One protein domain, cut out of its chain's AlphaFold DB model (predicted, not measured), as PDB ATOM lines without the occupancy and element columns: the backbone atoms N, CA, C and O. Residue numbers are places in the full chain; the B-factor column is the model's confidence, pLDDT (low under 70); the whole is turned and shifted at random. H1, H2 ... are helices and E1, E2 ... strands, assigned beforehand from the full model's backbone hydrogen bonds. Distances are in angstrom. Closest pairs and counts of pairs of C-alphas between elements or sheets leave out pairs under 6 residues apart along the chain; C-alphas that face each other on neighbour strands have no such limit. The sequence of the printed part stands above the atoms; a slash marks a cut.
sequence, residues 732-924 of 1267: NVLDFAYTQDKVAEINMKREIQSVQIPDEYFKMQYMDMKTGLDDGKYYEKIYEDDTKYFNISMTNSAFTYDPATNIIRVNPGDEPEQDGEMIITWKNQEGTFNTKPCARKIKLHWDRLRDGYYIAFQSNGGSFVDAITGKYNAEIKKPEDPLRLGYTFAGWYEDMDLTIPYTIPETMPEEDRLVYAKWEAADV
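What this domain is: This is residues 732 to 924 of the 1267 residues of the protein "InlB B-repeat-containing protein" of Dorea formicigenerans (UniProt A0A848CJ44). A sandwich of two sheets, the twisted sheet E2 E10 E9 E6 with the smaller sheet E3 E8 E7 over it, makes the middle of the domain. A small sheet, E1 E4 E5, lies toward one end of the long axis, and a curled sheet, E12 E11 E14 E13, lies with long loops toward the other. The printed part has 193 residues, with fourteen named strands and one short named helix, in the order E1 E2 E3 H1 E4 to E14; the class is mostly strand, though under half of the residues are in named elements. The four-strand sheets are mixed and the three-strand sheets antiparallel. The whole is compact, with a radius of gyration of the C-alphas of 19.0 A and spans of 62 by 42 by 28 A.

Where its parts are: E1, residues 732 to 736, begins at C-alpha 732, (17.714, -47.513, -19.759). E2 is residues 746 to 749, E3 residues 754 to 756, and H1 residues 759 to 762. E4, residues 763 to 768, is 16.0 A from first to last C-alpha, and E5 is residues 779 to 782. E6 is residues 790 to 794, E7 residues 799 to 802 and E8 residues 807 to 810. E9, residues 817 to 826, is 29.7 A long and begins at C-alpha 817, (-18.058, -41.882, -39.273); E10, residues 839 to 847, is 26.2 A long. E11, residues 853 to 858, is 16.8 A long, E12 is residues 868 to 870, and E13, residues 887 to 893, is 16.3 A long. E14, residues 913 to 921, is 25.9 A long and ends at C-alpha 921, (-10.693, -44.090, -3.357).

How they stand to each other: In the sandwich, two sheets face to face, the facing parts are 8.8 A centre to centre and the strands of the one stand at 34 degrees to those of the other. The strongly twisted sheet runs E2 E10 E9 E6. The hairpin E9 and E10 is antiparallel, with N 822 and O 842 at 2.9 A; E6 is antiparallel to E9, with N 791 and O 825 at 2.7 A; E2 is parallel to E10, with N 748 and O 845 at 2.8 A. In the second sheet E8 is the inner strand, antiparallel to E3, with N 808 and O 755 at 2.8 A, and to E7, with N 800 and O 809 at 2.8 A. The closest C-alphas of E7 and E9, Phe 799 and Gly 820, are 7.3 A apart. In the sheet E1 E4 E5, E4 is antiparallel to E1, with N 765 and O 735 at 2.8 A, and to E5, with N 764 and O 781 at 2.9 A. E1 and E9 are near each other. H1 only grazes this sheet and the sheet E2 E10 E9 E6; it is too short for an O i to N i+4 pair. The curled sheet is strongly twisted: E11 and E12 form a hairpin, with N 853 and O 870 at 2.8 A, E14 is parallel to E11, with N 858 and O 915 at 2.8 A, and E13 is antiparallel to E14, with N 888 and O 920 at 2.8 A. The closest C-alphas of E3 and E11, Val 755 and Gln 858, are 7.2 A apart.

The domain as a whole: The two C-alphas farthest apart, those of Lys 770 and Glu 910, are 62.7 A apart. The printed part has no cut. The links E9 to E10, E12 to E13 and E13 to E14 are long. The mean pLDDT of the printed part is 83.7; residue 787 and residues 828 to 837 are under 70.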
ATOM      1  N   ASN A 732      17.744 -47.163 -18.337       82.38
ATOM      2  CA  ASN A 732      17.714 -47.513 -19.759       82.38
ATOM      3  C   ASN A 732      16.401 -48.232 -20.118       82.38
ATOM      4  O   ASN A 732      16.220 -49.407 -19.790       82.38
ATOM      5  N   VAL A 733      15.470 -47.515 -20.754       82.44
ATOM      6  CA  VAL A 733      14.129 -48.008 -21.123       82.44
ATOM      7  C   VAL A 733      14.197 -48.953 -22.322       82.44
ATOM      8  O   VAL A 733      14.818 -48.637 -23.330       82.44
ATOM      9  N   LEU A 734      13.528 -50.103 -22.234       76.38
ATOM     10  CA  LEU A 734      13.623 -51.164 -23.240       76.38
ATOM     11  C   LEU A 734      12.327 -51.361 -24.031       76.38
ATOM     12  O   LEU A 734      12.389 -51.396 -25.252       76.38
ATOM     13  N   ASP A 735      11.158 -51.458 -23.394       80.44
ATOM     14  CA  ASP A 735       9.858 -51.530 -24.091       80.44
ATOM     15  C   ASP A 735       8.701 -51.104 -23.163       80.44
ATOM     16  O   ASP A 735       8.909 -50.837 -21.978       80.44
ATOM     17  N   PHE A 736       7.472 -51.037 -23.682       84.56
ATOM     18  CA  PHE A 736       6.263 -50.956 -22.857       84.56
ATOM     19  C   PHE A 736       6.113 -52.213 -21.995       84.56
ATOM     20  O   PHE A 736       6.389 -53.324 -22.441       84.56
ATOM     21  N   ALA A 737       5.565 -52.061 -20.792       85.69
ATOM     22  CA  ALA A 737       5.297 -53.175 -19.877       85.69
ATOM     23  C   ALA A 737       4.128 -54.089 -20.320       85.69
ATOM     24  O   ALA A 737       3.751 -55.016 -19.603       85.69
ATOM     25  N   TYR A 738       3.523 -53.828 -21.484       79.31
ATOM     26  CA  TYR A 738       2.400 -54.581 -22.041       79.31
ATOM     27  C   TYR A 738       2.518 -54.759 -23.566       79.31
ATOM     28  O   TYR A 738       3.164 -53.986 -24.286       79.31
ATOM     29  N   THR A 739       1.844 -55.791 -24.069       77.19
ATOM     30  CA  THR A 739       1.845 -56.221 -25.471       77.19
ATOM     31  C   THR A 739       0.700 -55.581 -26.272       77.19
ATOM     32  O   THR A 739      -0.313 -55.156 -25.713       77.19
ATOM     33  N   GLN A 740       0.850 -55.473 -27.598       79.38
ATOM     34  CA  GLN A 740      -0.096 -54.760 -28.476       79.38
ATOM     35  C   GLN A 740      -1.501 -55.397 -28.527       79.38
ATOM     36  O   GLN A 740      -2.478 -54.687 -28.753       79.38
ATOM     37  N   ASP A 741      -1.625 -56.703 -28.286       73.38
ATOM     38  CA  ASP A 741      -2.894 -57.443 -28.194       73.38
ATOM     39  C   ASP A 741      -3.713 -57.095 -26.939       73.38
ATOM     40  O   ASP A 741      -4.932 -57.253 -26.932       73.38
ATOM     41  N   LYS A 742      -3.062 -56.570 -25.894       74.25
ATOM     42  CA  LYS A 742      -3.720 -56.112 -24.660       74.25
ATOM     43  C   LYS A 742      -4.229 -54.670 -24.753       74.25
ATOM     44  O   LYS A 742      -4.836 -54.176 -23.804       74.25
ATOM     45  N   VAL A 743      -3.997 -53.989 -25.877       79.88
ATOM     46  CA  VAL A 743      -4.474 -52.623 -26.119       79.88
ATOM     47  C   VAL A 743      -5.922 -52.652 -26.596       79.88
ATOM     48  O   VAL A 743      -6.202 -53.041 -27.728       79.88
ATOM     49  N   ALA A 744      -6.843 -52.201 -25.742       79.44
ATOM     50  CA  ALA A 744      -8.252 -52.079 -26.105       79.44
ATOM     51  C   ALA A 744      -8.475 -51.005 -27.187       79.44
ATOM     52  O   ALA A 744      -7.881 -49.924 -27.135       79.44
ATOM     53  N   GLU A 745      -9.356 -51.304 -28.144       85.06
ATOM     54  CA  GLU A 745      -9.870 -50.335 -29.116       85.06
ATOM     55  C   GLU A 745     -10.830 -49.353 -28.439       85.06
ATOM     56  O   GLU A 745     -11.580 -49.707 -27.528       85.06
ATOM     57  N   ILE A 746     -10.801 -48.101 -28.888       85.88
ATOM     58  CA  ILE A 746     -11.648 -47.033 -28.378       85.88
ATOM     59  C   ILE A 746     -12.749 -46.751 -29.401       85.88
ATOM     60  O   ILE A 746     -12.554 -46.003 -30.360       85.88
ATOM     61  N   ASN A 747     -13.927 -47.327 -29.159       85.19
ATOM     62  CA  ASN A 747     -15.115 -47.178 -29.999       85.19
ATOM     63  C   ASN A 747     -16.090 -46.153 -29.414       85.19
ATOM     64  O   ASN A 747     -17.057 -46.483 -28.720       85.19
ATOM     65  N   MET A 748     -15.859 -44.879 -29.696       85.00
ATOM     66  CA  MET A 748     -16.812 -43.839 -29.334       85.00
ATOM     67  C   MET A 748     -18.033 -43.896 -30.263       85.00
ATOM     68  O   MET A 748     -17.934 -44.238 -31.434       85.00
ATOM     69  N   LYS A 749     -19.224 -43.568 -29.761       79.88
ATOM     70  CA  LYS A 749     -20.438 -43.513 -30.588       79.88
ATOM     71  C   LYS A 749     -21.293 -42.320 -30.198       79.88
ATOM     72  O   LYS A 749     -21.442 -42.009 -29.013       79.88
ATOM     73  N   ARG A 750     -21.930 -41.704 -31.195       78.69
ATOM     74  CA  ARG A 750     -22.953 -40.658 -31.033       78.69
ATOM     75  C   ARG A 750     -22.470 -39.490 -30.156       78.69
ATOM     76  O   ARG A 750     -21.547 -38.781 -30.540       78.69
ATOM     77  N   GLU A 751     -23.107 -39.278 -29.004       76.06
ATOM     78  CA  GLU A 751     -22.846 -38.164 -28.079       76.06
ATOM     79  C   GLU A 751     -21.508 -38.318 -27.325       76.06
ATOM     80  O   GLU A 751     -21.019 -37.357 -26.733       76.06
ATOM     81  N   ILE A 752     -20.878 -39.503 -27.350       77.44
ATOM     82  CA  ILE A 752     -19.538 -39.690 -26.784       77.44
ATOM     83  C   ILE A 752     -18.516 -39.116 -27.750       77.44
ATOM     84  O   ILE A 752     -18.186 -39.729 -28.760       77.44
ATOM     85  N   GLN A 753     -18.018 -37.931 -27.421       83.19
ATOM     86  CA  GLN A 753     -16.973 -37.260 -28.191       83.19
ATOM     87  C   GLN A 753     -15.654 -37.138 -27.428       83.19
ATOM     88  O   GLN A 753     -14.703 -36.553 -27.936       83.19
ATOM     89  N   SER A 754     -15.579 -37.656 -26.201       83.19
ATOM     90  CA  SER A 754     -14.347 -37.669 -25.422       83.19
ATOM     91  C   SER A 754     -14.272 -38.850 -24.467       83.19
ATOM     92  O   SER A 754     -15.293 -39.239 -23.897       83.19
ATOM     93  N   VAL A 755     -13.057 -39.347 -24.248       79.81
ATOM     94  CA  VAL A 755     -12.736 -40.480 -23.375       79.81
ATOM     95  C   VAL A 755     -11.388 -40.259 -22.697       79.81
ATOM     96  O   VAL A 755     -10.483 -39.702 -23.308       79.81
ATOM     97  N   GLN A 756     -11.245 -40.706 -21.452       80.25
ATOM     98  CA  GLN A 756      -9.963 -40.724 -20.753       80.25
ATOM     99  C   GLN A 756      -9.317 -42.111 -20.847       80.25
ATOM    100  O   GLN A 756     -10.000 -43.117 -20.652       80.25
ATOM    101  N   ILE A 757      -8.016 -42.164 -21.138       80.50
ATOM    102  CA  ILE A 757      -7.239 -43.410 -21.155       80.50
ATOM    103  C   ILE A 757      -6.497 -43.624 -19.818       80.50
ATOM    104  O   ILE A 757      -6.115 -42.641 -19.182       80.50
ATOM    105  N   PRO A 758      -6.301 -44.878 -19.364       78.12
ATOM    106  CA  PRO A 758      -5.522 -45.192 -18.161       78.12
ATOM    107  C   PRO A 758      -4.025 -44.862 -18.271       78.12
ATOM    108  O   PRO A 758      -3.431 -45.041 -19.332       78.12
ATOM    109  N   ASP A 759      -3.392 -44.537 -17.140       77.25
ATOM    110  CA  ASP A 759      -1.941 -44.276 -17.049       77.25
ATOM    111  C   ASP A 759      -1.081 -45.517 -17.362       77.25
ATOM    112  O   ASP A 759       0.078 -45.396 -17.754       77.25
ATOM    113  N   GLU A 760      -1.658 -46.720 -17.256       78.94
ATOM    114  CA  GLU A 760      -1.004 -47.986 -17.626       78.94
ATOM    115  C   GLU A 760      -0.542 -48.011 -19.093       78.94
ATOM    116  O   GLU A 760       0.425 -48.697 -19.413       78.94
ATOM    117  N   TYR A 761      -1.162 -47.211 -19.972       83.25
ATOM    118  CA  TYR A 761      -0.733 -47.049 -21.367       83.25
ATOM    119  C   TYR A 761       0.637 -46.351 -21.510       83.25
ATOM    120  O   TYR A 761       1.209 -46.338 -22.597       83.25
ATOM    121  N   PHE A 762       1.187 -45.801 -20.424       86.69
ATOM    122  CA  PHE A 762       2.500 -45.142 -20.367       86.69
ATOM    123  C   PHE A 762       3.500 -45.887 -19.471       86.69
ATOM    124  O   PHE A 762       4.556 -45.357 -19.106       86.69
ATOM    125  N   LYS A 763       3.171 -47.124 -19.085       86.94
ATOM    126  CA  LYS A 763       4.032 -47.968 -18.262       86.94
ATOM    127  C   LYS A 763       5.130 -48.614 -19.107       86.94
ATOM    128  O   LYS A 763       4.847 -49.360 -20.043       86.94
ATOM    129  N   MET A 764       6.383 -48.363 -18.734       86.44
ATOM    130  CA  MET A 764       7.574 -48.849 -19.435       86.44
ATOM    131  C   MET A 764       8.392 -49.798 -18.555       86.44
ATOM    132  O   MET A 764       8.408 -49.668 -17.328       86.44
ATOM    133  N   GLN A 765       9.110 -50.713 -19.199       86.88
ATOM    134  CA  GLN A 765      10.136 -51.568 -18.610       86.88
ATOM    135  C   GLN A 765      11.533 -50.988 -18.867       86.88
ATOM    136  O   GLN A 765      11.813 -50.501 -19.965       86.88
ATOM    137  N   TYR A 766      12.414 -51.034 -17.867       85.31
ATOM    138  CA  TYR A 766      13.782 -50.512 -17.951       85.31
ATOM    139  C   TYR A 766      14.791 -51.346 -17.142       85.31
ATOM    140  O   TYR A 766      14.418 -52.134 -16.271       85.31
ATOM    141  N   MET A 767      16.078 -51.157 -17.433       86.44
ATOM    142  CA  MET A 767      17.221 -51.689 -16.678       86.44
ATOM    143  C   MET A 767      17.995 -50.532 -16.029       86.44
ATOM    144  O   MET A 767      18.157 -49.477 -16.646       86.44
ATOM    145  N   ASP A 768      18.497 -50.724 -14.809       88.44
ATOM    146  CA  ASP A 768      19.383 -49.756 -14.158       88.44
ATOM    147  C   ASP A 768      20.836 -49.965 -14.622       88.44
ATOM    148  O   ASP A 768      21.367 -51.073 -14.570       88.44
ATOM    149  N   MET A 769      21.502 -48.905 -15.085       85.75
ATOM    150  CA  MET A 769      22.850 -49.009 -15.664       85.75
ATOM    151  C   MET A 769      23.969 -49.312 -14.654       85.75
ATOM    152  O   MET A 769      25.068 -49.674 -15.082       85.75
ATOM    153  N   LYS A 770      23.720 -49.145 -13.348       86.75
ATOM    154  CA  LYS A 770      24.671 -49.467 -12.277       86.75
ATOM    155  C   LYS A 770      24.422 -50.844 -11.682       86.75
ATOM    156  O   LYS A 770      25.388 -51.534 -11.382       86.75
ATOM    157  N   THR A 771      23.156 -51.211 -11.478       86.12
ATOM    158  CA  THR A 771      22.787 -52.448 -10.766       86.12
ATOM    159  C   THR A 771      22.265 -53.562 -11.672       86.12
ATOM    160  O   THR A 771      22.073 -54.676 -11.200       86.12
ATOM    161  N   GLY A 772      22.013 -53.295 -12.955       85.81
ATOM    162  CA  GLY A 772      21.453 -54.273 -13.886       85.81
ATOM    163  C   GLY A 772      19.955 -54.516 -13.663       85.81
ATOM    164  O   GLY A 772      19.171 -53.569 -13.547       85.81
ATOM    165  N   LEU A 773      19.549 -55.786 -13.652       84.38
ATOM    166  CA  LEU A 773      18.170 -56.261 -13.478       84.38
ATOM    167  C   LEU A 773      17.853 -56.602 -12.010       84.38
ATOM    168  O   LEU A 773      18.734 -57.000 -11.252       84.38
ATOM    169  N   ASP A 774      16.575 -56.512 -11.629       82.56
ATOM    170  CA  ASP A 774      16.081 -56.917 -10.303       82.56
ATOM    171  C   ASP A 774      15.754 -58.415 -10.291       82.56
ATOM    172  O   ASP A 774      14.733 -58.832 -10.838       82.56
ATOM    173  N   ASP A 775      16.634 -59.244  -9.721       79.44
ATOM    174  CA  ASP A 775      16.467 -60.710  -9.658       79.44
ATOM    175  C   ASP A 775      16.127 -61.329 -11.037       79.44
ATOM    176  O   ASP A 775      15.224 -62.157 -11.193       79.44
ATOM    177  N   GLY A 776      16.820 -60.850 -12.079       74.81
ATOM    178  CA  GLY A 776      16.621 -61.271 -13.470       74.81
ATOM    179  C   GLY A 776      15.376 -60.696 -14.159       74.81
ATOM    180  O   GLY A 776      15.030 -61.151 -15.247       74.81
ATOM    181  N   LYS A 777      14.688 -59.713 -13.559       81.69
ATOM    182  CA  LYS A 777      13.517 -59.034 -14.139       81.69
ATOM    183  C   LYS A 777      13.772 -57.551 -14.393       81.69
ATOM    184  O   LYS A 777      14.529 -56.892 -13.683       81.69
ATOM    185  N   TYR A 778      13.087 -57.016 -15.402       83.25
ATOM    186  CA  TYR A 778      13.079 -55.583 -15.686       83.25
ATOM    187  C   TYR A 778      12.331 -54.810 -14.603       83.25
ATOM    188  O   TYR A 778      11.294 -55.256 -14.104       83.25
ATOM    189  N   TYR A 779      12.823 -53.614 -14.299       85.81
ATOM    190  CA  TYR A 779      12.083 -52.659 -13.492       85.81
ATOM    191  C   TYR A 779      10.924 -52.088 -14.306       85.81
ATOM    192  O   TYR A 779      11.046 -51.866 -15.509       85.81
ATOM    193  N   GLU A 780       9.806 -51.797 -13.647       87.50
ATOM    194  CA  GLU A 780       8.632 -51.193 -14.275       87.50
ATOM    195  C   GLU A 780       8.346 -49.819 -13.677       87.50
ATOM    196  O   GLU A 780       8.393 -49.634 -12.460       87.50
ATOM    197  N   LYS A 781       8.024 -48.845 -14.532       85.25
ATOM    198  CA  LYS A 781       7.709 -47.479 -14.107       85.25
ATOM    199  C   LYS A 781       6.719 -46.828 -15.065       85.25
ATOM    200  O   LYS A 781       6.862 -46.934 -16.281       85.25
ATOM    201  N   ILE A 782       5.720 -46.149 -14.509       84.88
ATOM    202  CA  ILE A 782       4.829 -45.267 -15.271       84.88
ATOM    203  C   ILE A 782       5.566 -43.945 -15.470       84.88
ATOM    204  O   ILE A 782       5.986 -43.312 -14.499       84.88
ATOM    205  N   TYR A 783       5.758 -43.554 -16.727       84.12
ATOM    206  CA  TYR A 783       6.356 -42.270 -17.075       84.12
ATOM    207  C   TYR A 783       5.245 -41.252 -17.321       84.12
ATOM    208  O   TYR A 783       4.232 -41.571 -17.937       84.12
ATOM    209  N   GLU A 784       5.428 -40.028 -16.827       79.81
ATOM    210  CA  GLU A 784       4.456 -38.957 -17.048       79.81
ATOM    211  C   GLU A 784       4.384 -38.613 -18.541       79.81
ATOM    212  O   GLU A 784       5.411 -38.435 -19.203       79.81
ATOM    213  N   ASP A 785       3.169 -38.486 -19.074       72.50
ATOM    214  CA  ASP A 785       2.947 -38.056 -20.452       72.50
ATOM    215  C   ASP A 785       2.863 -36.529 -20.578       72.50
ATOM    216  O   ASP A 785       1.979 -35.955 -21.194       72.50
ATOM    217  N   ASP A 786       3.813 -35.814 -19.988       70.81
ATOM    218  CA  ASP A 786       3.891 -34.350 -20.041       70.81
ATOM    219  C   ASP A 786       4.618 -33.838 -21.300       70.81
ATOM    220  O   ASP A 786       5.121 -32.713 -21.338       70.81
ATOM    221  N   THR A 787       4.678 -34.660 -22.355       66.69
ATOM    222  CA  THR A 787       5.474 -34.494 -23.583       66.69
ATOM    223  C   THR A 787       6.993 -34.667 -23.437       66.69
ATOM    224  O   THR A 787       7.685 -34.631 -24.462       66.69
ATOM    225  N   LYS A 788       7.540 -34.909 -22.237       78.69
ATOM    226  CA  LYS A 788       8.980 -35.169 -22.049       78.69
ATOM    227  C   LYS A 788       9.403 -36.529 -22.600       78.69
ATOM    228  O   LYS A 788      10.435 -36.627 -23.259       78.69
ATOM    229  N   TYR A 789       8.601 -37.559 -22.338       83.50
ATOM    230  CA  TYR A 789       8.954 -38.955 -22.611       83.50
ATOM    231  C   TYR A 789       8.277 -39.535 -23.855       83.50
ATOM    232  O   TYR A 789       8.876 -40.364 -24.537       83.50
ATOM    233  N   PHE A 790       7.079 -39.060 -24.208       88.12
ATOM    234  CA  PHE A 790       6.287 -39.625 -25.304       88.12
ATOM    235  C   PHE A 790       5.988 -38.617 -26.415       88.12
ATOM    236  O   PHE A 790       5.745 -37.428 -26.187       88.12
ATOM    237  N   ASN A 791       6.032 -39.101 -27.655       88.69
ATOM    238  CA  ASN A 791       5.542 -38.451 -28.859       88.69
ATOM    239  C   ASN A 791       4.232 -39.129 -29.237       88.69
ATOM    240  O   ASN A 791       4.218 -40.316 -29.561       88.69
ATOM    241  N   ILE A 792       3.149 -38.365 -29.185       89.81
ATOM    242  CA  ILE A 792       1.808 -38.867 -29.442       89.81
ATOM    243  C   ILE A 792       1.286 -38.216 -30.702       89.81
ATOM    244  O   ILE A 792       1.277 -36.992 -30.832       89.81
ATOM    245  N   SER A 793       0.850 -39.055 -31.634       91.06
ATOM    246  CA  SER A 793       0.307 -38.614 -32.912       91.06
ATOM    247  C   SER A 793      -1.023 -39.292 -33.213       91.06
ATOM    248  O   SER A 793      -1.294 -40.391 -32.733       91.06
ATOM    249  N   MET A 794      -1.851 -38.608 -34.000       92.56
ATOM    250  CA  MET A 794      -3.151 -39.087 -34.463       92.56
ATOM    251  C   MET A 794      -3.099 -39.250 -35.978       92.56
ATOM    252  O   MET A 794      -2.648 -38.339 -36.674       92.56
ATOM    253  N   THR A 795      -3.582 -40.374 -36.507       94.38
ATOM    254  CA  THR A 795      -3.651 -40.578 -37.968       94.38
ATOM    255  C   THR A 795      -4.800 -39.806 -38.623       94.38
ATOM    256  O   THR A 795      -4.756 -39.548 -39.825       94.38
ATOM    257  N   ASN A 796      -5.796 -39.385 -37.838       93.12
ATOM    258  CA  ASN A 796      -6.932 -38.587 -38.287       93.12
ATOM    259  C   ASN A 796      -7.072 -37.320 -37.428       93.12
ATOM    260  O   ASN A 796      -7.213 -37.391 -36.208       93.12
ATOM    261  N   SER A 797      -7.073 -36.152 -38.080       91.50
ATOM    262  CA  SER A 797      -7.175 -34.836 -37.436       91.50
ATOM    263  C   SER A 797      -8.518 -34.557 -36.753       91.50
ATOM    264  O   SER A 797      -8.632 -33.563 -36.038       91.50
ATOM    265  N   ALA A 798      -9.539 -35.390 -36.981       91.38
ATOM    266  CA  ALA A 798     -10.775 -35.352 -36.208       91.38
ATOM    267  C   ALA A 798     -10.521 -35.697 -34.732       91.38
ATOM    268  O   ALA A 798     -11.239 -35.194 -33.871       91.38
ATOM    269  N   PHE A 799      -9.495 -36.499 -34.425       94.88
ATOM    270  CA  PHE A 799      -9.116 -36.855 -33.059       94.88
ATOM    271  C   PHE A 799      -8.003 -35.948 -32.516       94.88
ATOM    272  O   PHE A 799      -7.083 -35.546 -33.226       94.88
ATOM    273  N   THR A 800      -8.073 -35.638 -31.223       92.62
ATOM    274  CA  THR A 800      -7.084 -34.847 -30.473       92.62
ATOM    275  C   THR A 800      -6.843 -35.478 -29.104       92.62
ATOM    276  O   THR A 800      -7.725 -36.162 -28.593       92.62
ATOM    277  N   TYR A 801      -5.668 -35.257 -28.514       91.12
ATOM    278  CA  TYR A 801      -5.290 -35.792 -27.204       91.12
ATOM    279  C   TYR A 801      -4.744 -34.688 -26.289       91.12
ATOM    280  O   TYR A 801      -3.994 -33.823 -26.747       91.12
ATOM    281  N   ASP A 802      -5.149 -34.714 -25.018       87.50
ATOM    282  CA  ASP A 802      -4.706 -33.800 -23.964       87.50
ATOM    283  C   ASP A 802      -3.807 -34.525 -22.934       87.50
ATOM    284  O   ASP A 802      -4.335 -35.291 -22.119       87.50
ATOM    285  N   PRO A 803      -2.485 -34.255 -22.923       82.62
ATOM    286  CA  PRO A 803      -1.519 -34.908 -22.033       82.62
ATOM    287  C   PRO A 803      -1.717 -34.611 -20.541       82.62
ATOM    288  O   PRO A 803      -1.328 -35.398 -19.687       82.62
ATOM    289  N   ALA A 804      -2.337 -33.480 -20.182       79.12
ATOM    290  CA  ALA A 804      -2.525 -33.130 -18.771       79.12
ATOM    291  C   ALA A 804      -3.659 -33.926 -18.109       79.12
ATOM    292  O   ALA A 804      -3.734 -34.010 -16.883       79.12
ATOM    293  N   THR A 805      -4.585 -34.450 -18.915       77.38
ATOM    294  CA  THR A 805      -5.799 -35.120 -18.438       77.38
ATOM    295  C   THR A 805      -5.956 -36.539 -18.975       77.38
ATOM    296  O   THR A 805      -6.890 -37.229 -18.573       77.38
ATOM    297  N   ASN A 806      -5.063 -36.990 -19.858       81.75
ATOM    298  CA  ASN A 806      -5.157 -38.255 -20.586       81.75
ATOM    299  C   ASN A 806      -6.460 -38.400 -21.393       81.75
ATOM    300  O   ASN A 806      -6.972 -39.506 -21.561       81.75
ATOM    301  N   ILE A 807      -7.021 -37.291 -21.897       85.19
ATOM    302  CA  ILE A 807      -8.310 -37.281 -22.610       85.19
ATOM    303  C   ILE A 807      -8.111 -37.239 -24.127       85.19
ATOM    304  O   ILE A 807      -7.507 -36.312 -24.662       85.19
ATOM    305  N   ILE A 808      -8.730 -38.186 -24.832       89.06
ATOM    306  CA  ILE A 808      -8.921 -38.179 -26.284       89.06
ATOM    307  C   ILE A 808     -10.265 -37.518 -26.601       89.06
ATOM    308  O   ILE A 808     -11.264 -37.791 -25.936       89.06
ATOM    309  N   ARG A 809     -10.311 -36.656 -27.620       90.06
ATOM    310  CA  ARG A 809     -11.533 -36.000 -28.110       90.06
ATOM    311  C   ARG A 809     -11.680 -36.169 -29.613       90.06
ATOM    312  O   ARG A 809     -10.688 -36.035 -30.322       90.06
ATOM    313  N   VAL A 810     -12.905 -36.362 -30.094       91.94
ATOM    314  CA  VAL A 810     -13.251 -36.367 -31.520       91.94
ATOM    315  C   VAL A 810     -14.122 -35.165 -31.876       91.94
ATOM    316  O   VAL A 810     -15.129 -34.885 -31.231       91.94
ATOM    317  N   ASN A 811     -13.735 -34.447 -32.927       91.31
ATOM    318  CA  ASN A 811     -14.551 -33.450 -33.601       91.31
ATOM    319  C   ASN A 811     -14.916 -33.987 -34.994       91.31
ATOM    320  O   ASN A 811     -14.139 -33.820 -35.935       91.31
ATOM    321  N   PRO A 812     -16.076 -34.647 -35.140       86.19
ATOM    322  CA  PRO A 812     -16.396 -35.389 -36.355       86.19
ATOM    323  C   PRO A 812     -16.781 -34.515 -37.556       86.19
ATOM    324  O   PRO A 812     -16.850 -35.018 -38.679       86.19
ATOM    325  N   GLY A 813     -17.028 -33.216 -37.344       85.62
ATOM    326  CA  GLY A 813     -17.516 -32.317 -38.388       85.62
ATOM    327  C   GLY A 813     -18.861 -32.777 -38.963       85.62
ATOM    328  O   GLY A 813     -19.780 -33.116 -38.217       85.62
ATOM    329  N   ASP A 814     -18.970 -32.781 -40.293       85.19
ATOM    330  CA  ASP A 814     -20.177 -33.212 -41.012       85.19
ATOM    331  C   ASP A 814     -20.178 -34.709 -41.373       85.19
ATOM    332  O   ASP A 814     -21.212 -35.223 -41.822       85.19
ATOM    333  N   GLU A 815     -19.067 -35.419 -41.159       86.69
ATOM    334  CA  GLU A 815     -18.917 -36.827 -41.540       86.69
ATOM    335  C   GLU A 815     -19.729 -37.760 -40.621       86.69
ATOM    336  O   GLU A 815     -19.891 -37.496 -39.423       86.69
ATOM    337  N   PRO A 816     -20.308 -38.848 -41.160       84.69
ATOM    338  CA  PRO A 816     -21.099 -39.795 -40.381       84.69
ATOM    339  C   PRO A 816     -20.273 -40.783 -39.545       84.69
ATOM    340  O   PRO A 816     -20.834 -41.408 -38.645       84.69
ATOM    341  N   GLU A 817     -18.988 -40.913 -39.846       91.69
ATOM    342  CA  GLU A 817     -18.058 -41.882 -39.273       91.69
ATOM    343  C   GLU A 817     -16.638 -41.312 -39.370       91.69
ATOM    344  O   GLU A 817     -16.328 -40.558 -40.295       91.69
ATOM    345  N   GLN A 818     -15.807 -41.611 -38.380       92.50
ATOM    346  CA  GLN A 818     -14.419 -41.194 -38.268       92.50
ATOM    347  C   GLN A 818     -13.607 -42.353 -37.700       92.50
ATOM    348  O   GLN A 818     -13.832 -42.772 -36.568       92.50
ATOM    349  N   ASP A 819     -12.610 -42.800 -38.451       93.94
ATOM    350  CA  ASP A 819     -11.638 -43.796 -38.007       93.94
ATOM    351  C   ASP A 819     -10.261 -43.160 -37.872       93.94
ATOM    352  O   ASP A 819      -9.886 -42.265 -38.636       93.94
ATOM    353  N   GLY A 820      -9.490 -43.615 -36.896       92.00
ATOM    354  CA  GLY A 820      -8.133 -43.155 -36.662       92.00
ATOM    355  C   GLY A 820      -7.357 -44.086 -35.743       92.00
ATOM    356  O   GLY A 820      -7.871 -45.056 -35.204       92.00
ATOM    357  N   GLU A 821      -6.085 -43.777 -35.549       94.44
ATOM    358  CA  GLU A 821      -5.218 -44.430 -34.576       94.44
ATOM    359  C   GLU A 821      -4.501 -43.346 -33.771       94.44
ATOM    360  O   GLU A 821      -4.002 -42.372 -34.346       94.44
ATOM    361  N   MET A 822      -4.425 -43.534 -32.454       93.31
ATOM    362  CA  MET A 822      -3.469 -42.844 -31.591       93.31
ATOM    363  C   MET A 822      -2.194 -43.679 -31.524       93.31
ATOM    364  O   MET A 822      -2.236 -44.858 -31.175       93.31
ATOM    365  N   ILE A 823      -1.058 -43.073 -31.852       91.56
ATOM    366  CA  ILE A 823       0.255 -43.718 -31.831       91.56
ATOM    367  C   ILE A 823       1.070 -43.078 -30.709       91.56
ATOM    368  O   ILE A 823       1.461 -41.915 -30.825       91.56
ATOM    369  N   ILE A 824       1.322 -43.838 -29.642       90.69
ATOM    370  CA  ILE A 824       2.193 -43.451 -28.525       90.69
ATOM    371  C   ILE A 824       3.589 -43.968 -28.845       90.69
ATOM    372  O   ILE A 824       3.753 -45.167 -29.040       90.69
ATOM    373  N   THR A 825       4.582 -43.085 -28.916       88.50
ATOM    374  CA  THR A 825       5.966 -43.437 -29.270       88.50
ATOM    375  C   THR A 825       6.930 -42.884 -28.229       88.50
ATOM    376  O   THR A 825       6.859 -41.701 -27.906       88.50
ATOM    377  N   TRP A 826       7.860 -43.689 -27.722       86.19
ATOM    378  CA  TRP A 826       8.916 -43.212 -26.821       86.19
ATOM    379  C   TRP A 826       9.860 -42.230 -27.545       86.19
ATOM    380  O   TRP A 826      10.428 -42.565 -28.585       86.19
ATOM    381  N   LYS A 827      10.017 -41.002 -27.024       75.88
ATOM    382  CA  LYS A 827      10.757 -39.899 -27.677       75.88
ATOM    383  C   LYS A 827      12.263 -40.085 -27.681       75.88
ATOM    384  O   LYS A 827      12.907 -39.700 -28.651       75.88
ATOM    385  N   ASN A 828      12.818 -40.600 -26.587       62.09
ATOM    386  CA  ASN A 828      14.252 -40.556 -26.337       62.09
ATOM    387  C   ASN A 828      14.839 -41.966 -26.340       62.09
ATOM    388  O   ASN A 828      15.184 -42.514 -25.297       62.09
ATOM    389  N   GLN A 829      14.903 -42.567 -27.532       60.62
ATOM    390  CA  GLN A 829      15.549 -43.867 -27.743       60.62
ATOM    391  C   GLN A 829      17.085 -43.811 -27.640       60.62
ATOM    392  O   GLN A 829      17.734 -44.838 -27.817       60.62
ATOM    393  N   GLU A 830      17.680 -42.647 -27.346       51.16
ATOM    394  CA  GLU A 830      19.108 -42.526 -27.034       51.16
ATOM    395  C   GLU A 830      19.440 -43.425 -25.830       51.16
ATOM    396  O   GLU A 830      19.093 -43.091 -24.697       51.16
ATOM    397  N   GLY A 831      20.056 -44.587 -26.064       52.34
ATOM    398  CA  GLY A 831      20.261 -45.598 -25.016       52.34
ATOM    399  C   GLY A 831      19.688 -46.986 -25.329       52.34
ATOM    400  O   GLY A 831      20.190 -48.004 -24.851       52.34
ATOM    401  N   THR A 832      18.599 -47.027 -26.102       55.25
ATOM    402  CA  THR A 832      17.695 -48.184 -26.162       55.25
ATOM    403  C   THR A 832      18.020 -49.062 -27.369       55.25
ATOM    404  O   THR A 832      18.105 -48.568 -28.490       55.25
ATOM    405  N   PHE A 833      18.169 -50.370 -27.167       52.38
ATOM    406  CA  PHE A 833      18.585 -51.343 -28.193       52.38
ATOM    407  C   PHE A 833      17.490 -51.714 -29.226       52.38
ATOM    408  O   PHE A 833      17.598 -52.733 -29.909       52.38
ATOM    409  N   ASN A 834      16.399 -50.948 -29.325       55.28
ATOM    410  CA  ASN A 834      15.319 -51.252 -30.264       55.28
ATOM    411  C   ASN A 834      15.594 -50.627 -31.635       55.28
ATOM    412  O   ASN A 834      15.683 -49.411 -31.768       55.28
ATOM    413  N   THR A 835      15.631 -51.465 -32.671       49.06
ATOM    414  CA  THR A 835      15.787 -51.052 -34.080       49.06
ATOM    415  C   THR A 835      14.524 -50.410 -34.666       49.06
ATOM    416  O   THR A 835      14.565 -49.789 -35.727       49.06
ATOM    417  N   LYS A 836      13.390 -50.527 -33.964       59.34
ATOM    418  CA  LYS A 836      12.125 -49.850 -34.272       59.34
ATOM    419  C   LYS A 836      11.767 -48.874 -33.144       59.34
ATOM    420  O   LYS A 836      12.060 -49.160 -31.978       59.34
ATOM    421  N   PRO A 837      11.088 -47.752 -33.448       66.94
ATOM    422  CA  PRO A 837      10.501 -46.902 -32.422       66.94
ATOM    423  C   PRO A 837       9.627 -47.740 -31.490       66.94
ATOM    424  O   PRO A 837       8.723 -48.438 -31.952       66.94
ATOM    425  N   CYS A 838       9.906 -47.685 -30.189       78.19
ATOM    426  CA  CYS A 838       9.054 -48.293 -29.177       78.19
ATOM    427  C   CYS A 838       7.714 -47.552 -29.209       78.19
ATOM    428  O   CYS A 838       7.601 -46.420 -28.726       78.19
ATOM    429  N   ALA A 839       6.736 -48.163 -29.875       85.19
ATOM    430  CA  ALA A 839       5.445 -47.564 -30.144       85.19
ATOM    431  C   ALA A 839       4.298 -48.540 -29.876       85.19
ATOM    432  O   ALA A 839       4.430 -49.759 -30.032       85.19
ATOM    433  N   ARG A 840       3.151 -47.980 -29.492       86.94
ATOM    434  CA  ARG A 840       1.881 -48.693 -29.333       86.94
ATOM    435  C   ARG A 840       0.774 -47.930 -30.041       86.94
ATOM    436  O   ARG A 840       0.738 -46.697 -30.023       86.94
ATOM    437  N   LYS A 841      -0.120 -48.681 -30.680       89.75
ATOM    438  CA  LYS A 841      -1.259 -48.145 -31.427       89.75
ATOM    439  C   LYS A 841      -2.553 -48.404 -30.682       89.75
ATOM    440  O   LYS A 841      -2.819 -49.537 -30.294       89.75
ATOM    441  N   ILE A 842      -3.377 -47.377 -30.552       90.31
ATOM    442  CA  ILE A 842      -4.740 -47.479 -30.040       90.31
ATOM    443  C   ILE A 842      -5.674 -47.138 -31.194       90.31
ATOM    444  O   ILE A 842      -5.626 -46.025 -31.719       90.31
ATOM    445  N   LYS A 843      -6.510 -48.094 -31.603       91.44
ATOM    446  CA  LYS A 843      -7.531 -47.857 -32.626       91.44
ATOM    447  C   LYS A 843      -8.624 -46.961 -32.064       91.44
ATOM    448  O   LYS A 843      -9.076 -47.171 -30.940       91.44
ATOM    449  N   LEU A 844      -9.003 -45.956 -32.840       92.50
ATOM    450  CA  LEU A 844     -10.035 -44.986 -32.522       92.50
ATOM    451  C   LEU A 844     -11.117 -45.076 -33.591       92.50
ATOM    452  O   LEU A 844     -10.844 -44.892 -34.775       92.50
ATOM    453  N   HIS A 845     -12.347 -45.287 -33.160       91.50
ATOM    454  CA  HIS A 845     -13.508 -45.273 -34.029       91.50
ATOM    455  C   HIS A 845     -14.564 -44.357 -33.425       91.50
ATOM    456  O   HIS A 845     -14.797 -44.366 -32.212       91.50
ATOM    457  N   TRP A 846     -15.193 -43.543 -34.263       91.31
ATOM    458  CA  TRP A 846     -16.387 -42.797 -33.910       91.31
ATOM    459  C   TRP A 846     -17.414 -42.847 -35.030       91.31
ATOM    460  O   TRP A 846     -17.096 -42.530 -36.168       91.31
ATOM    461  N   ASP A 847     -18.670 -43.137 -34.705       87.69
ATOM    462  CA  ASP A 847     -19.768 -43.055 -35.666       87.69
ATOM    463  C   ASP A 847     -21.039 -42.436 -35.064       87.69
ATOM    464  O   ASP A 847     -21.309 -42.519 -33.859       87.69
ATOM    465  N   ARG A 848     -21.857 -41.817 -35.924       85.50
ATOM    466  CA  ARG A 848     -23.231 -41.382 -35.595       85.50
ATOM    467  C   ARG A 848     -24.299 -42.297 -36.196       85.50
ATOM    468  O   ARG A 848     -25.447 -41.870 -36.366       85.50
ATOM    469  N   LEU A 849     -23.947 -43.529 -36.565       79.56
ATOM    470  CA  LEU A 849     -24.878 -44.480 -37.151       79.56
ATOM    471  C   LEU A 849     -25.923 -44.893 -36.112       79.56
ATOM    472  O   LEU A 849     -25.681 -45.063 -34.911       79.56
ATOM    473  N   ARG A 850     -27.157 -45.030 -36.594       74.69
ATOM    474  CA  ARG A 850     -28.304 -45.365 -35.756       74.69
ATOM    475  C   ARG A 850     -28.795 -46.769 -36.077       74.69
ATOM    476  O   ARG A 850     -29.671 -46.931 -36.920       74.69
ATOM    477  N   ASP A 851     -28.271 -47.757 -35.354       70.44
ATOM    478  CA  ASP A 851     -28.732 -49.154 -35.389       70.44
ATOM    479  C   ASP A 851     -29.335 -49.592 -34.036       70.44
ATOM    480  O   ASP A 851     -28.839 -50.479 -33.348       70.44
ATOM    481  N   GLY A 852     -30.401 -48.901 -33.605       82.62
ATOM    482  CA  GLY A 852     -31.106 -49.171 -32.342       82.62
ATOM    483  C   GLY A 852     -30.880 -48.129 -31.240       82.62
ATOM    484  O   GLY A 852     -30.512 -46.986 -31.530       82.62
ATOM    485  N   TYR A 853     -31.155 -48.510 -29.992       86.69
ATOM    486  CA  TYR A 853     -30.862 -47.717 -28.792       86.69
ATOM    487  C   TYR A 853     -29.452 -48.035 -28.282       86.69
ATOM    488  O   TYR A 853     -28.882 -49.069 -28.650       86.69
ATOM    489  N   TYR A 854     -28.868 -47.142 -27.482       87.56
ATOM    490  CA  TYR A 854     -27.540 -47.360 -26.901       87.56
ATOM    491  C   TYR A 854     -27.444 -46.970 -25.429       87.56
ATOM    492  O   TYR A 854     -28.156 -46.085 -24.958       87.56
ATOM    493  N   ILE A 855     -26.505 -47.605 -24.733       89.06
ATOM    494  CA  ILE A 855     -26.039 -47.202 -23.406       89.06
ATOM    495  C   ILE A 855     -24.555 -46.879 -23.548       89.06
ATOM    496  O   ILE A 855     -23.766 -47.767 -23.865       89.06
ATOM    497  N   ALA A 856     -24.185 -45.618 -23.348       85.75
ATOM    498  CA  ALA A 856     -22.799 -45.178 -23.368       85.75
ATOM    499  C   ALA A 856     -22.297 -44.760 -21.989       85.75
ATOM    500  O   ALA A 856     -23.062 -44.334 -21.123       85.75
ATOM    501  N   PHE A 857     -20.980 -44.849 -21.826       86.62
ATOM    502  CA  PHE A 857     -20.307 -44.818 -20.541       86.62
ATOM    503  C   PHE A 857     -19.272 -43.691 -20.488       86.62
ATOM    504  O   PHE A 857     -18.314 -43.667 -21.256       86.62
ATOM    505  N   GLN A 858     -19.450 -42.762 -19.556       84.69
ATOM    506  CA  GLN A 858     -18.463 -41.763 -19.163       84.69
ATOM    507  C   GLN A 858     -17.736 -42.272 -17.926       84.69
ATOM    508  O   GLN A 858     -18.249 -42.220 -16.809       84.69
ATOM    509  N   SER A 859     -16.533 -42.800 -18.125       82.25
ATOM    510  CA  SER A 859     -15.751 -43.446 -17.071       82.25
ATOM    511  C   SER A 859     -15.202 -42.478 -16.017       82.25
ATOM    512  O   SER A 859     -14.657 -42.950 -15.026       82.25
ATOM    513  N   ASN A 860     -15.332 -41.152 -16.178       81.12
ATOM    514  CA  ASN A 860     -14.938 -40.135 -15.187       81.12
ATOM    515  C   ASN A 860     -13.561 -40.391 -14.533       81.12
ATOM    516  O   ASN A 860     -13.437 -40.402 -13.302       81.12
ATOM    517  N   GLY A 861     -12.533 -40.655 -15.340       71.69
ATOM    518  CA  GLY A 861     -11.191 -40.973 -14.842       71.69
ATOM    519  C   GLY A 861     -10.767 -42.433 -14.938       71.69
ATOM    520  O   GLY A 861      -9.592 -42.701 -14.733       71.69
ATOM    521  N   GLY A 862     -11.677 -43.373 -15.207       72.12
ATOM    522  CA  GLY A 862     -11.320 -44.784 -15.408       72.12
ATOM    523  C   GLY A 862     -11.185 -45.198 -16.867       72.12
ATOM    524  O   GLY A 862     -11.371 -44.391 -17.776       72.12
ATOM    525  N   SER A 863     -10.902 -46.478 -17.080       72.69
ATOM    526  CA  SER A 863     -10.730 -47.079 -18.397       72.69
ATOM    527  C   SER A 863     -11.966 -46.900 -19.269       72.69
ATOM    528  O   SER A 863     -13.097 -46.810 -18.782       72.69
ATOM    529  N   PHE A 864     -11.730 -46.859 -20.576       77.88
ATOM    530  CA  PHE A 864     -12.791 -46.818 -21.566       77.88
ATOM    531  C   PHE A 864     -13.710 -48.045 -21.449       77.88
ATOM    532  O   PHE A 864     -13.262 -49.139 -21.105       77.88
ATOM    533  N   VAL A 865     -14.998 -47.839 -21.723       82.62
ATOM    534  CA  VAL A 865     -16.026 -48.881 -21.729       82.62
ATOM    535  C   VAL A 865     -16.842 -48.725 -23.004       82.62
ATOM    536  O   VAL A 865     -17.433 -47.666 -23.230       82.62
ATOM    537  N   ASP A 866     -16.881 -49.780 -23.819       82.19
ATOM    538  CA  ASP A 866     -17.633 -49.795 -25.073       82.19
ATOM    539  C   ASP A 866     -19.116 -49.487 -24.842       82.19
ATOM    540  O   ASP A 866     -19.756 -50.004 -23.921       82.19
ATOM    541  N   ALA A 867     -19.690 -48.674 -25.728       83.00
ATOM    542  CA  ALA A 867     -21.125 -48.450 -25.730       83.00
ATOM    543  C   ALA A 867     -21.863 -49.734 -26.141       83.00
ATOM    544  O   ALA A 867     -21.551 -50.358 -27.155       83.00
ATOM    545  N   ILE A 868     -22.907 -50.095 -25.397       87.44
ATOM    546  CA  ILE A 868     -23.785 -51.204 -25.776       87.44
ATOM    547  C   ILE A 868     -24.796 -50.677 -26.788       87.44
ATOM    548  O   ILE A 868     -25.511 -49.721 -26.494       87.44
ATOM    549  N   THR A 869     -24.913 -51.324 -27.947       85.00
ATOM    550  CA  THR A 869     -25.908 -50.996 -28.980       85.00
ATOM    551  C   THR A 869     -26.823 -52.179 -29.265       85.00
ATOM    552  O   THR A 869     -26.364 -53.316 -29.347       85.00
ATOM    553  N   GLY A 870     -28.116 -51.928 -29.460       86.06
ATOM    554  CA  GLY A 870     -29.064 -52.984 -29.785       86.06
ATOM    555  C   GLY A 870     -30.451 -52.459 -30.128       86.06
ATOM    556  O   GLY A 870     -30.828 -51.333 -29.803       86.06
ATOM    557  N   LYS A 871     -31.256 -53.290 -30.789       87.38
ATOM    558  CA  LYS A 871     -32.682 -52.992 -30.974       87.38
ATOM    559  C   LYS A 871     -33.396 -53.090 -29.630       87.38
ATOM    560  O   LYS A 871     -32.985 -53.856 -28.765       87.38
ATOM    561  N   TYR A 872     -34.490 -52.353 -29.480       87.94
ATOM    562  CA  TYR A 872     -35.357 -52.468 -28.309       87.94
ATOM    563  C   TYR A 872     -35.687 -53.938 -27.991       87.94
ATOM    564  O   TYR A 872     -36.044 -54.690 -28.901       87.94
ATOM    565  N   ASN A 873     -35.571 -54.327 -26.716       88.12
ATOM    566  CA  ASN A 873     -35.712 -55.698 -26.199       88.12
ATOM    567  C   ASN A 873     -34.653 -56.724 -26.642       88.12
ATOM    568  O   ASN A 873     -34.799 -57.901 -26.314       88.12
ATOM    569  N   ALA A 874     -33.591 -56.333 -27.351       91.50
ATOM    570  CA  ALA A 874     -32.450 -57.226 -27.549       91.50
ATOM    571  C   ALA A 874     -31.784 -57.530 -26.197       91.50
ATOM    572  O   ALA A 874     -31.671 -56.631 -25.364       91.50
ATOM    573  N   GLU A 875     -31.353 -58.775 -25.981       90.12
ATOM    574  CA  GLU A 875     -30.536 -59.137 -24.817       90.12
ATOM    575  C   GLU A 875     -29.214 -58.365 -24.859       90.12
ATOM    576  O   GLU A 875     -28.570 -58.281 -25.908       90.12
ATOM    577  N   ILE A 876     -28.820 -57.789 -23.724       89.75
ATOM    578  CA  ILE A 876     -27.564 -57.054 -23.589       89.75
ATOM    579  C   ILE A 876     -26.743 -57.606 -22.429       89.75
ATOM    580  O   ILE A 876     -27.272 -58.052 -21.413       89.75
ATOM    581  N   LYS A 877     -25.418 -57.568 -22.581       87.50
ATOM    582  CA  LYS A 877     -24.479 -57.998 -21.547       87.50
ATOM    583  C   LYS A 877     -23.930 -56.769 -20.829       87.50
ATOM    584  O   LYS A 877     -23.457 -55.841 -21.480       87.50
ATOM    585  N   LYS A 878     -23.964 -56.782 -19.491       85.62
ATOM    586  CA  LYS A 878     -23.258 -55.795 -18.660       85.62
ATOM    587  C   LYS A 878     -21.768 -55.775 -19.074       85.62
ATOM    588  O   LYS A 878     -21.187 -56.861 -19.164       85.62
ATOM    589  N   PRO A 879     -21.155 -54.603 -19.322       86.56
ATOM    590  CA  PRO A 879     -19.736 -54.527 -19.621       86.56
ATOM    591  C   PRO A 879     -18.925 -54.831 -18.357       86.56
ATOM    592  O   PRO A 879     -19.464 -54.842 -17.243       86.56
ATOM    593  N   GLU A 880     -17.632 -55.085 -18.533       84.81
ATOM    594  CA  GLU A 880     -16.718 -55.154 -17.398       84.81
ATOM    595  C   GLU A 880     -16.674 -53.802 -16.682       84.81
ATOM    596  O   GLU A 880     -16.874 -52.744 -17.287       84.81
ATOM    597  N   ASP A 881     -16.491 -53.851 -15.364       86.31
ATOM    598  CA  ASP A 881     -16.393 -52.631 -14.576       86.31
ATOM    599  C   ASP A 881     -15.116 -51.888 -15.009       86.31
ATOM    600  O   ASP A 881     -14.061 -52.520 -15.127       86.31
ATOM    601  N   PRO A 882     -15.183 -50.569 -15.275       84.00
ATOM    602  CA  PRO A 882     -14.000 -49.825 -15.672       84.00
ATOM    603  C   PRO A 882     -12.948 -49.900 -14.565       84.00
ATOM    604  O   PRO A 882     -13.263 -50.074 -13.384       84.00
ATOM    605  N   LEU A 883     -11.691 -49.682 -14.938       80.81
ATOM    606  CA  LEU A 883     -10.558 -49.654 -14.022       80.81
ATOM    607  C   LEU A 883     -10.003 -48.238 -13.917       80.81
ATOM    608  O   LEU A 883      -9.682 -47.614 -14.923       80.81
ATOM    609  N   ARG A 884      -9.852 -47.730 -12.698       77.94
ATOM    610  CA  ARG A 884      -9.157 -46.471 -12.427       77.94
ATOM    611  C   ARG A 884      -8.085 -46.750 -11.390       77.94
ATOM    612  O   ARG A 884      -8.403 -47.201 -10.293       77.94
ATOM    613  N   LEU A 885      -6.827 -46.501 -11.742       72.38
ATOM    614  CA  LEU A 885      -5.699 -46.780 -10.860       72.38
ATOM    615  C   LEU A 885      -5.896 -46.057  -9.520       72.38
ATOM    616  O   LEU A 885      -6.195 -44.866  -9.502       72.38
ATOM    617  N   GLY A 886      -5.815 -46.790  -8.410       74.19
ATOM    618  CA  GLY A 886      -6.072 -46.266  -7.067       74.19
ATOM    619  C   GLY A 886      -7.546 -46.033  -6.696       74.19
ATOM    620  O   GLY A 886      -7.818 -45.502  -5.621       74.19
ATOM    621  N   TYR A 887      -8.525 -46.424  -7.512       83.31
ATOM    622  CA  TYR A 887      -9.945 -46.242  -7.187       83.31
ATOM    623  C   TYR A 887     -10.780 -47.497  -7.470       83.31
ATOM    624  O   TYR A 887     -10.581 -48.205  -8.451       83.31
ATOM    625  N   THR A 888     -11.770 -47.747  -6.615       87.69
ATOM    626  CA  THR A 888     -12.753 -48.821  -6.756       87.69
ATOM    627  C   THR A 888     -13.982 -48.288  -7.484       87.69
ATOM    628  O   THR A 888     -14.519 -47.234  -7.131       87.69
ATOM    629  N   PHE A 889     -14.448 -49.022  -8.492       89.81
ATOM    630  CA  PHE A 889     -15.660 -48.682  -9.226       89.81
ATOM    631  C   PHE A 889     -16.904 -48.885  -8.347       89.81
ATOM    632  O   PHE A 889     -17.208 -49.998  -7.925       89.81
ATOM    633  N   ALA A 890     -17.628 -47.802  -8.058       89.44
ATOM    634  CA  ALA A 890     -18.791 -47.803  -7.167       89.44
ATOM    635  C   ALA A 890     -20.133 -47.963  -7.908       89.44
ATOM    636  O   ALA A 890     -21.179 -48.101  -7.272       89.44
ATOM    637  N   GLY A 891     -20.115 -47.939  -9.243       90.19
ATOM    638  CA  GLY A 891     -21.292 -48.103 -10.093       90.19
ATOM    639  C   GLY A 891     -21.502 -46.963 -11.088       90.19
ATOM    640  O   GLY A 891     -20.812 -45.941 -11.067       90.19
ATOM    641  N   TRP A 892     -22.480 -47.163 -11.969       93.69
ATOM    642  CA  TRP A 892     -22.907 -46.197 -12.980       93.69
ATOM    643  C   TRP A 892     -24.016 -45.293 -12.443       93.69
ATOM    644  O   TRP A 892     -24.814 -45.724 -11.612       93.69
ATOM    645  N   TYR A 893     -24.080 -44.055 -12.923       93.88
ATOM    646  CA  TYR A 893     -25.046 -43.035 -12.511       93.88
ATOM    647  C   TYR A 893     -25.643 -42.321 -13.729       93.88
ATOM    648  O   TYR A 893     -24.967 -42.174 -14.739       93.88
ATOM    649  N   GLU A 894     -26.900 -41.882 -13.665       90.62
ATOM    650  CA  GLU A 894     -27.576 -41.214 -14.793       90.62
ATOM    651  C   GLU A 894     -27.134 -39.751 -14.982       90.62
ATOM    652  O   GLU A 894     -27.290 -39.185 -16.064       90.62
ATOM    653  N   ASP A 895     -26.580 -39.127 -13.942       89.75
ATOM    654  CA  ASP A 895     -26.226 -37.710 -13.896       89.75
ATOM    655  C   ASP A 895     -24.737 -37.471 -13.599       89.75
ATOM    656  O   ASP A 895     -24.097 -38.218 -12.858       89.75
ATOM    657  N   MET A 896     -24.196 -36.372 -14.137       83.19
ATOM    658  CA  MET A 896     -22.791 -35.976 -13.957       83.19
ATOM    659  C   MET A 896     -22.450 -35.605 -12.500       83.19
ATOM    660  O   MET A 896     -21.292 -35.708 -12.104       83.19
ATOM    661  N   ASP A 897     -23.451 -35.230 -11.692       87.50
ATOM    662  CA  ASP A 897     -23.301 -34.960 -10.254       87.50
ATOM    663  C   ASP A 897     -23.243 -36.257  -9.406       87.50
ATOM    664  O   ASP A 897     -23.046 -36.195  -8.189       87.50
ATOM    665  N   LEU A 898     -23.362 -37.438 -10.038       89.25
ATOM    666  CA  LEU A 898     -23.258 -38.775  -9.435       89.25
ATOM    667  C   LEU A 898     -24.269 -39.029  -8.301       89.25
ATOM    668  O   LEU A 898     -23.938 -39.639  -7.273       89.25
ATOM    669  N   THR A 899     -25.511 -38.564  -8.477       89.06
ATOM    670  CA  THR A 899     -26.566 -38.628  -7.450       89.06
ATOM    671  C   THR A 899     -27.624 -39.710  -7.687       89.06
ATOM    672  O   THR A 899     -28.182 -40.230  -6.718       89.06
ATOM    673  N   ILE A 900     -27.869 -40.104  -8.938       91.06
ATOM    674  CA  ILE A 900     -28.891 -41.073  -9.356       91.06
ATOM    675  C   ILE A 900     -28.212 -42.353  -9.880       91.06
ATOM    676  O   ILE A 900     -27.674 -42.335 -10.984       91.06
ATOM    677  N   PRO A 901     -28.203 -43.471  -9.128       90.94
ATOM    678  CA  PRO A 901     -27.552 -44.704  -9.569       90.94
ATOM    679  C   PRO A 901     -28.307 -45.363 -10.731       90.94
ATOM    680  O   PRO A 901     -29.534 -45.446 -10.723       90.94
ATOM    681  N   TYR A 902     -27.558 -45.905 -11.686       91.38
ATOM    682  CA  TYR A 902     -28.049 -46.609 -12.864       91.38
ATOM    683  C   TYR A 902     -27.597 -48.071 -12.852       91.38
ATOM    684  O   TYR A 902     -26.411 -48.380 -12.741       91.38
ATOM    685  N   THR A 903     -28.550 -48.991 -12.996       90.56
ATOM    686  CA  THR A 903     -28.263 -50.420 -13.180       90.56
ATOM    687  C   THR A 903     -28.451 -50.769 -14.646       90.56
ATOM    688  O   THR A 903     -29.517 -50.517 -15.201       90.56
ATOM    689  N   ILE A 904     -27.427 -51.362 -15.260       91.25
ATOM    690  CA  ILE A 904     -27.487 -51.788 -16.661       91.25
ATOM    691  C   ILE A 904     -28.518 -52.927 -16.770       91.25
ATOM    692  O   ILE A 904     -28.352 -53.939 -16.084       91.25
ATOM    693  N   PRO A 905     -29.596 -52.759 -17.558       90.06
ATOM    694  CA  PRO A 905     -30.658 -53.756 -17.671       90.06
ATOM    695  C   PRO A 905     -30.193 -55.008 -18.437       90.06
ATOM    696  O   PRO A 905     -29.182 -54.981 -19.125       90.06
ATOM    697  N   GLU A 906     -30.945 -56.111 -18.337       90.12
ATOM    698  CA  GLU A 906     -30.671 -57.354 -19.091       90.12
ATOM    699  C   GLU A 906     -31.068 -57.251 -20.577       90.12
ATOM    700  O   GLU A 906     -30.582 -58.010 -21.414       90.12
ATOM    701  N   THR A 907     -31.948 -56.304 -20.923       90.81
ATOM    702  CA  THR A 907     -32.374 -56.026 -22.299       90.81
ATOM    703  C   THR A 907     -32.287 -54.538 -22.625       90.81
ATOM    704  O   THR A 907     -32.380 -53.683 -21.743       90.81
ATOM    705  N   MET A 908     -32.108 -54.216 -23.907       91.75
ATOM    706  CA  MET A 908     -31.930 -52.840 -24.369       91.75
ATOM    707  C   MET A 908     -33.207 -51.993 -24.157       91.75
ATOM    708  O   MET A 908     -34.255 -52.353 -24.717       91.75
ATOM    709  N   PRO A 909     -33.143 -50.877 -23.395       89.88
ATOM    710  CA  PRO A 909     -34.290 -50.001 -23.134       89.88
ATOM    711  C   PRO A 909     -34.786 -49.271 -24.394       89.88
ATOM    712  O   PRO A 909     -34.088 -49.195 -25.401       89.88
ATOM    713  N   GLU A 910     -36.005 -48.716 -24.345       90.06
ATOM    714  CA  GLU A 910     -36.613 -47.941 -25.449       90.06
ATOM    715  C   GLU A 910     -36.081 -46.495 -25.532       90.06
ATOM    716  O   GLU A 910     -36.791 -45.564 -25.909       90.06
ATOM    717  N   GLU A 911     -34.844 -46.272 -25.114       88.06
ATOM    718  CA  GLU A 911     -34.248 -44.946 -25.067       88.06
ATOM    719  C   GLU A 911     -32.733 -45.032 -24.972       88.06
ATOM    720  O   GLU A 911     -32.166 -45.997 -24.464       88.06
ATOM    721  N   ASP A 912     -32.091 -43.982 -25.469       86.44
ATOM    722  CA  ASP A 912     -30.654 -43.815 -25.364       86.44
ATOM    723  C   ASP A 912     -30.278 -43.402 -23.927       86.44
ATOM    724  O   ASP A 912     -31.011 -42.664 -23.252       86.44
ATOM    725  N   ARG A 913     -29.131 -43.881 -23.443       88.75
ATOM    726  CA  ARG A 913     -28.622 -43.604 -22.096       88.75
ATOM    727  C   ARG A 913     -27.147 -43.231 -22.126       88.75
ATOM    728  O   ARG A 913     -26.346 -43.895 -22.772       88.75
ATOM    729  N   LEU A 914     -26.802 -42.191 -21.373       87.06
ATOM    730  CA  LEU A 914     -25.434 -41.800 -21.051       87.06
ATOM    731  C   LEU A 914     -25.267 -41.923 -19.542       87.06
ATOM    732  O   LEU A 914     -26.050 -41.328 -18.805       87.06
ATOM    733  N   VAL A 915     -24.287 -42.700 -19.092       90.50
ATOM    734  CA  VAL A 915     -24.085 -42.965 -17.667       90.50
ATOM    735  C   VAL A 915     -22.664 -42.648 -17.234       90.50
ATOM    736  O   VAL A 915     -21.726 -42.780 -18.010       90.50
ATOM    737  N   TYR A 916     -22.508 -42.241 -15.983       89.44
ATOM    738  CA  TYR A 916     -21.287 -41.696 -15.411       89.44
ATOM    739  C   TYR A 916     -20.755 -42.627 -14.323       89.44
ATOM    740  O   TYR A 916     -21.494 -43.030 -13.424       89.44
ATOM    741  N   ALA A 917     -19.481 -42.996 -14.404       89.19
ATOM    742  CA  ALA A 917     -18.842 -43.825 -13.395       89.19
ATOM    743  C   ALA A 917     -18.633 -43.022 -12.112       89.19
ATOM    744  O   ALA A 917     -18.158 -41.880 -12.136       89.19
ATOM    745  N   LYS A 918     -18.933 -43.655 -10.982       91.00
ATOM    746  CA  LYS A 918     -18.529 -43.175  -9.668       91.00
ATOM    747  C   LYS A 918     -17.358 -43.999  -9.157       91.00
ATOM    748  O   LYS A 918     -17.359 -45.224  -9.242       91.00
ATOM    749  N   TRP A 919     -16.395 -43.300  -8.575       87.44
ATOM    750  CA  TRP A 919     -15.182 -43.877  -8.019       87.44
ATOM    751  C   TRP A 919     -15.113 -43.611  -6.529       87.44
ATOM    752  O   TRP A 919     -15.346 -42.489  -6.076       87.44
ATOM    753  N   GLU A 920     -14.758 -44.638  -5.776       88.62
ATOM    754  CA  GLU A 920     -14.351 -44.506  -4.385       88.62
ATOM    755  C   GLU A 920     -12.843 -44.717  -4.315       88.62
ATOM    756  O   GLU A 920     -12.319 -45.609  -4.974       88.62
ATOM    757  N   ALA A 921     -12.125 -43.886  -3.559       84.00
ATOM    758  CA  ALA A 921     -10.693 -44.090  -3.357       84.00
ATOM    759  C   ALA A 921     -10.455 -45.505  -2.808       84.00
ATOM    760  O   ALA A 921     -11.037 -45.880  -1.786       84.00
ATOM    761  N   ALA A 922      -9.647 -46.286  -3.524       82.56
ATOM    762  CA  ALA A 922      -9.288 -47.636  -3.129       82.56
ATOM    763  C   ALA A 922      -8.139 -47.595  -2.126       82.56
ATOM    764  O   ALA A 922      -7.377 -46.627  -2.078       82.56
ATOM    765  N   ASP A 923      -8.008 -48.670  -1.354       83.94
ATOM    766  CA  ASP A 923      -6.832 -48.889  -0.527       83.94
ATOM    767  C   ASP A 923      -5.657 -49.262  -1.435       83.94
ATOM    768  O   ASP A 923      -5.654 -50.312  -2.083       83.94
ATOM    769  N   VAL A 924      -4.658 -48.392  -1.480       81.19
ATOM    770  CA  VAL A 924      -3.425 -48.588  -2.232       81.19
ATOM    771  C   VAL A 924      -2.305 -48.920  -1.257       81.19
ATOM    772  O   VAL A 924      -2.181 -48.324  -0.180       81.19
TER     773      VAL A 924